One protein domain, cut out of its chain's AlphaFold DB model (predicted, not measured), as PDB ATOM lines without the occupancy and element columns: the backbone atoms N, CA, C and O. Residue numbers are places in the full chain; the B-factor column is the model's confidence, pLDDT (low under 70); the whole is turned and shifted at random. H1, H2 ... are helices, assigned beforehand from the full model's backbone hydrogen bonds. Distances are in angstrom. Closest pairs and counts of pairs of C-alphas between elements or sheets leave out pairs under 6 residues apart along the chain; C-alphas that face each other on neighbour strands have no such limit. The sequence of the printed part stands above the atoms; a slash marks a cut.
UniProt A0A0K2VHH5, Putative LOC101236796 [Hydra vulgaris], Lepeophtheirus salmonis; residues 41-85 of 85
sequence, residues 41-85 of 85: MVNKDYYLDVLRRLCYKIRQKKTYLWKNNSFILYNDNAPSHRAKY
ATOM      1  N   MET A  41     236.205 280.176 457.771       78.75
ATOM      2  CA  MET A  41     236.284 280.407 456.329       78.75
ATOM      3  C   MET A  41     237.682 280.058 455.821       78.75
ATOM      4  O   MET A  41     238.681 280.433 456.434       78.75
ATOM      5  N   VAL A  42     237.753 279.390 454.668       80.94
ATOM      6  CA  VAL A  42     239.008 279.242 453.921       80.94
ATOM      7  C   VAL A  42     239.293 280.573 453.245       80.94
ATOM      8  O   VAL A  42     238.888 280.818 452.109       80.94
ATOM      9  N   ASN A  43     239.935 281.473 453.980       87.12
ATOM     10  CA  ASN A  43     240.505 282.670 453.387       87.12
ATOM     11  C   ASN A  43     241.773 282.297 452.594       87.12
ATOM     12  O   ASN A  43     242.275 281.169 452.640       87.12
ATOM     13  N   LYS A  44     242.284 283.265 451.839       88.56
ATOM     14  CA  LYS A  44     243.521 283.114 451.072       88.56
ATOM     15  C   LYS A  44     244.713 282.764 451.970       88.56
ATOM     16  O   LYS A  44     245.462 281.851 451.641       88.56
ATOM     17  N   ASP A  45     244.879 283.449 453.101       89.81
ATOM     18  CA  ASP A  45     246.046 283.259 453.976       89.81
ATOM     19  C   ASP A  45     246.082 281.859 454.596       89.81
ATOM     20  O   ASP A  45     247.119 281.198 454.616       89.81
ATOM     21  N   TYR A  46     244.921 281.353 455.002       89.94
ATOM     22  CA  TYR A  46     244.753 279.988 455.474       89.94
ATOM     23  C   TYR A  46     245.087 278.988 454.373       89.94
ATOM     24  O   TYR A  46     245.775 278.000 454.625       89.94
ATOM     25  N   TYR A  47     244.646 279.243 453.138       90.25
ATOM     26  CA  TYR A  47     245.001 278.383 452.015       90.25
ATOM     27  C   TYR A  47     246.514 278.395 451.741       90.25
ATOM     28  O   TYR A  47     247.099 277.331 451.540       90.25
ATOM     29  N   LEU A  48     247.185 279.550 451.833       91.69
ATOM     30  CA  LEU A  48     248.647 279.639 451.728       91.69
ATOM     31  C   LEU A  48     249.352 278.806 452.806       91.69
ATOM     32  O   LEU A  48     250.314 278.098 452.503       91.69
ATOM     33  N   ASP A  49     248.865 278.826 454.045       92.50
ATOM     34  CA  ASP A  49     249.418 277.996 455.119       92.50
ATOM     35  C   ASP A  49     249.203 276.500 454.879       92.50
ATOM     36  O   ASP A  49     250.099 275.688 455.139       92.50
ATOM     37  N   VAL A  50     248.050 276.121 454.326       92.56
ATOM     38  CA  VAL A  50     247.788 274.745 453.889       92.56
ATOM     39  C   VAL A  50     248.769 274.332 452.785       92.56
ATOM     40  O   VAL A  50     249.344 273.245 452.867       92.56
ATOM     41  N   LEU A  51     249.046 275.200 451.807       92.94
ATOM     42  CA  LEU A  51     250.024 274.931 450.748       92.94
ATOM     43  C   LEU A  51     251.459 274.826 451.282       92.94
ATOM     44  O   LEU A  51     252.201 273.930 450.880       92.94
ATOM     45  N   ARG A  52     251.856 275.666 452.246       94.06
ATOM     46  CA  ARG A  52     253.169 275.556 452.913       94.06
ATOM     47  C   ARG A  52     253.334 274.195 453.592       94.06
ATOM     48  O   ARG A  52     254.370 273.542 453.447       94.06
ATOM     49  N   ARG A  53     252.294 273.731 454.294       95.00
ATOM     50  CA  ARG A  53     252.266 272.401 454.929       95.00
ATOM     51  C   ARG A  53     252.287 271.279 453.894       95.00
ATOM     52  O   ARG A  53     252.992 270.289 454.101       95.00
ATOM     53  N   LEU A  54     251.577 271.441 452.777       94.00
ATOM     54  CA  LEU A  54     251.612 270.505 451.656       94.00
ATOM     55  C   LEU A  54     253.034 270.363 451.098       94.00
ATOM     56  O   LEU A  54     253.528 269.242 451.012       94.00
ATOM     57  N   CYS A  55     253.726 271.470 450.810       93.00
ATOM     58  CA  CYS A  55     255.110 271.450 450.330       93.00
ATOM     59  C   CYS A  55     256.042 270.719 451.303       93.00
ATOM     60  O   CYS A  55     256.844 269.881 450.888       93.00
ATOM     61  N   TYR A  56     255.893 270.960 452.610       94.12
ATOM     62  CA  TYR A  56     256.650 270.229 453.624       94.12
ATOM     63  C   TYR A  56     256.370 268.717 453.580       94.12
ATOM     64  O   TYR A  56     257.298 267.910 453.615       94.12
ATOM     65  N   LYS A  57     255.100 268.307 453.457       93.00
ATOM     66  CA  LYS A  57     254.731 266.886 453.357       93.00
ATOM     67  C   LYS A  57     255.224 266.237 452.063       93.00
ATOM     68  O   LYS A  57     255.677 265.098 452.132       93.00
ATOM     69  N   ILE A  58     255.190 266.939 450.930       91.88
ATOM     70  CA  ILE A  58     255.760 266.467 449.659       91.88
ATOM     71  C   ILE A  58     257.265 266.265 449.818       91.88
ATOM     72  O   ILE A  58     257.770 265.190 449.512       91.88
ATOM     73  N   ARG A  59     257.978 267.238 450.396       91.44
ATOM     74  CA  ARG A  59     259.418 267.121 450.644       91.44
ATOM     75  C   ARG A  59     259.769 265.926 451.533       91.44
ATOM     76  O   ARG A  59     260.789 265.294 451.294       91.44
ATOM     77  N   GLN A  60     258.943 265.607 452.529       92.38
ATOM     78  CA  GLN A  60     259.175 264.484 453.446       92.38
ATOM     79  C   GLN A  60     258.792 263.123 452.844       92.38
ATOM     80  O   GLN A  60     259.568 262.177 452.906       92.38
ATOM     81  N   LYS A  61     257.593 263.006 452.259       89.75
ATOM     82  CA  LYS A  61     257.035 261.724 451.786       89.75
ATOM     83  C   LYS A  61     257.407 261.383 450.344       89.75
ATOM     84  O   LYS A  61     257.404 260.217 449.969       89.75
ATOM     85  N   LYS A  62     257.654 262.397 449.517       88.50
ATOM     86  CA  LYS A  62     257.844 262.298 448.063       88.50
ATOM     87  C   LYS A  62     259.119 263.035 447.662       88.50
ATOM     88  O   LYS A  62     259.130 263.881 446.770       88.50
ATOM     89  N   THR A  63     260.215 262.696 448.338       87.94
ATOM     90  CA  THR A  63     261.545 263.288 448.124       87.94
ATOM     91  C   THR A  63     261.984 263.242 446.660       87.94
ATOM     92  O   THR A  63     262.629 264.180 446.203       87.94
ATOM     93  N   TYR A  64     261.609 262.200 445.910       88.56
ATOM     94  CA  TYR A  64     261.922 262.079 444.482       88.56
ATOM     95  C   TYR A  64     261.239 263.163 443.629       88.56
ATOM     96  O   TYR A  64     261.902 263.796 442.812       88.56
ATOM     97  N   LEU A  65     259.949 263.448 443.866       87.00
ATOM     98  CA  LEU A  65     259.221 264.519 443.170       87.00
ATOM     99  C   LEU A  65     259.803 265.892 443.501       87.00
ATOM    100  O   LEU A  65     259.884 266.755 442.630       87.00
ATOM    101  N   TRP A  66     260.209 266.080 444.760       87.69
ATOM    102  CA  TRP A  66     260.820 267.321 445.219       87.69
ATOM    103  C   TRP A  66     262.192 267.555 444.579       87.69
ATOM    104  O   TRP A  66     262.447 268.636 444.062       87.69
ATOM    105  N   LYS A  67     263.068 266.540 444.572       89.62
ATOM    106  CA  LYS A  67     264.416 266.634 443.982       89.62
ATOM    107  C   LYS A  67     264.378 266.916 442.482       89.62
ATOM    108  O   LYS A  67     265.188 267.697 441.999       89.62
ATOM    109  N   ASN A  68     263.423 266.318 441.776       91.31
ATOM    110  CA  ASN A  68     263.294 266.470 440.329       91.31
ATOM    111  C   ASN A  68     262.404 267.663 439.934       91.31
ATOM    112  O   ASN A  68     262.132 267.861 438.752       91.31
ATOM    113  N   ASN A  69     261.909 268.428 440.918       86.25
ATOM    114  CA  ASN A  69     260.994 269.555 440.738       86.25
ATOM    115  C   ASN A  69     259.804 269.230 439.809       86.25
ATOM    116  O   ASN A  69     259.381 270.051 439.000       86.25
ATOM    117  N   SER A  70     259.300 267.993 439.891       88.00
ATOM    118  CA  SER A  70     258.369 267.420 438.907       88.00
ATOM    119  C   SER A  70     256.914 267.397 439.376       88.00
ATOM    120  O   SER A  70     256.071 266.791 438.720       88.00
ATOM    121  N   PHE A  71     256.601 267.989 440.531       87.50
ATOM    122  CA  PHE A  71     255.225 268.023 441.021       87.50
ATOM    123  C   PHE A  71     254.490 269.254 440.484       87.50
ATOM    124  O   PHE A  71     254.998 270.371 440.532       87.50
ATOM    125  N   ILE A  72     253.268 269.040 440.002       90.38
ATOM    126  CA  ILE A  72     252.353 270.091 439.555       90.38
ATOM    127  C   ILE A  72     251.124 270.017 440.453       90.38
ATOM    128  O   ILE A  72     250.584 268.935 440.686       90.38
ATOM    129  N   LEU A  73     250.694 271.162 440.981       91.19
ATOM    130  CA  LEU A  73     249.465 271.246 441.759       91.19
ATOM    131  C   LEU A  73     248.295 271.545 440.821       91.19
ATOM    132  O   LEU A  73     248.270 272.593 440.183       91.19
ATOM    133  N   TYR A  74     247.321 270.641 440.777       90.75
ATOM    134  CA  TYR A  74     246.042 270.868 440.115       90.75
ATOM    135  C   TYR A  74     244.979 271.184 441.171       90.75
ATOM    136  O   TYR A  74     244.723 270.370 442.060       90.75
ATOM    137  N   ASN A  75     244.388 272.374 441.098       89.94
ATOM    138  CA  ASN A  75     243.293 272.815 441.959       89.94
ATOM    139  C   ASN A  75     242.205 273.522 441.137       89.94
ATOM    140  O   ASN A  75     242.380 273.822 439.957       89.94
ATOM    141  N   ASP A  76     241.050 273.738 441.759       89.00
ATOM    142  CA  ASP A  76     239.935 274.462 441.162       89.00
ATOM    143  C   ASP A  76     240.144 275.985 441.211       89.00
ATOM    144  O   ASP A  76     240.948 276.524 441.973       89.00
ATOM    145  N   ASN A  77     239.359 276.705 440.409       88.56
ATOM    146  CA  ASN A  77     239.438 278.162 440.271       88.56
ATOM    147  C   ASN A  77     238.733 278.933 441.406       88.56
ATOM    148  O   ASN A  77     238.269 280.056 441.186       88.56
ATOM    149  N   ALA A  78     238.618 278.350 442.605       87.94
ATOM    150  CA  ALA A  78     237.978 279.009 443.738       87.94
ATOM    151  C   ALA A  78     238.663 280.358 444.054       87.94
ATOM    152  O   ALA A  78     239.888 280.478 443.926       87.94
ATOM    153  N   PRO A  79     237.917 281.385 444.510       87.25
ATOM    154  CA  PRO A  79     238.486 282.713 444.751       87.25
ATOM    155  C   PRO A  79     239.688 282.710 445.706       87.25
ATOM    156  O   PRO A  79     240.666 283.411 445.465       87.25
ATOM    157  N   SER A  80     239.653 281.880 446.753       85.44
ATOM    158  CA  SER A  80     240.751 281.710 447.715       85.44
ATOM    159  C   SER A  80     242.004 281.075 447.104       85.44
ATOM    160  O   SER A  80     243.106 281.344 447.577       85.44
ATOM    161  N   HIS A  81     241.856 280.263 446.054       86.56
ATOM    162  CA  HIS A  81     242.955 279.565 445.381       86.56
ATOM    163  C   HIS A  81     243.606 280.420 444.289       86.56
ATOM    164  O   HIS A  81     244.790 280.263 444.005       86.56
ATOM    165  N   ARG A  82     242.841 281.342 443.689       86.81
ATOM    166  CA  ARG A  82     243.309 282.240 442.620       86.81
ATOM    167  C   ARG A  82     243.814 283.594 443.127       86.81
ATOM    168  O   ARG A  82     244.378 284.368 442.352       86.81
ATOM    169  N   ALA A  83     243.584 283.921 444.394       83.56
ATOM    170  CA  ALA A  83     243.905 285.240 444.917       83.56
ATOM    171  C   ALA A  83     245.412 285.544 444.810       83.56
ATOM    172  O   ALA A  83     246.255 284.826 445.347       83.56
ATOM    173  N   LYS A  84     245.741 286.643 444.120       74.00
ATOM    174  CA  LYS A  84     247.103 287.189 444.052       74.00
ATOM    175  C   LYS A  84     247.463 287.829 445.390       74.00
ATOM    176  O   LYS A  84     246.552 288.255 446.100       74.00
ATOM    177  N   TYR A  85     248.752 287.813 445.735       58.22
ATOM    178  CA  TYR A  85     249.347 288.361 446.969       58.22
ATOM    179  C   TYR A  85     248.780 289.731 447.329       58.22
ATOM    180  O   TYR A  85     248.590 290.549 446.408       58.22
TER     181      TYR A  85
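What this domain is: This is residues 41 to 85 of the 85 residues of the protein "Putative LOC101236796 [Hydra vulgaris]" of Lepeophtheirus salmonis (UniProt A0A0K2VHH5). One long helix, H1, makes one long side of a loose, elongated frame; the short helix H2 sits at the end of H1, a long unnamed stretch, residues 68 to 78, runs back toward the beginning of H1, and the short helix H3 meets H1 there and closes the loop. The printed part has 45 residues with three named helices, in the order H1, H2, H3, and no named strand; the class is all helix. The whole is loose, with a radius of gyration of the C-alphas of 12.0 A, and its C-alphas span 32 by 16 by 16 A, only just elongated.

How they stand to each other: H1, residues 44 to 61, is the longest helix. With residues 44 to 47 alone it touches H3, residues 79 to 82; the closest C-alphas are those of Lys 44 and Ser 80, 4.6 A apart. With residues 58 to 59 alone H1 touches H2, residues 63 to 67, only at the corner by their link; the closest C-alphas are those of Arg 59 and Trp 66, 5.6 A apart. H2 and H3 are apart. In H1 and H2 every O i to N i+4 pair is within hydrogen-bond range, and H3 is too short for such a pair.

Where its parts are: H1 begins with C-alpha 44 at (243.521, 283.114, 451.072) and ends with C-alpha 61 at (257.035, 261.724, 451.786), 25.3 A away. H2 runs from Thr 63 to Lys 67, and H3 from Pro 79 to Arg 82, where C-alpha 82 is at (243.309, 282.240, 442.620).

The domain as a whole: The two C-alphas farthest apart are those of Met 41 and Asn 68, 34.3 A. The link from H1 to H2 is tight, with 1 residue, and the link from H2 to H3 is long, with 11 residues. The printed part has no cut and ends at Tyr 85, the chain's last residue. The mean pLDDT of the printed part is 88.3, and residue 85 is under 70.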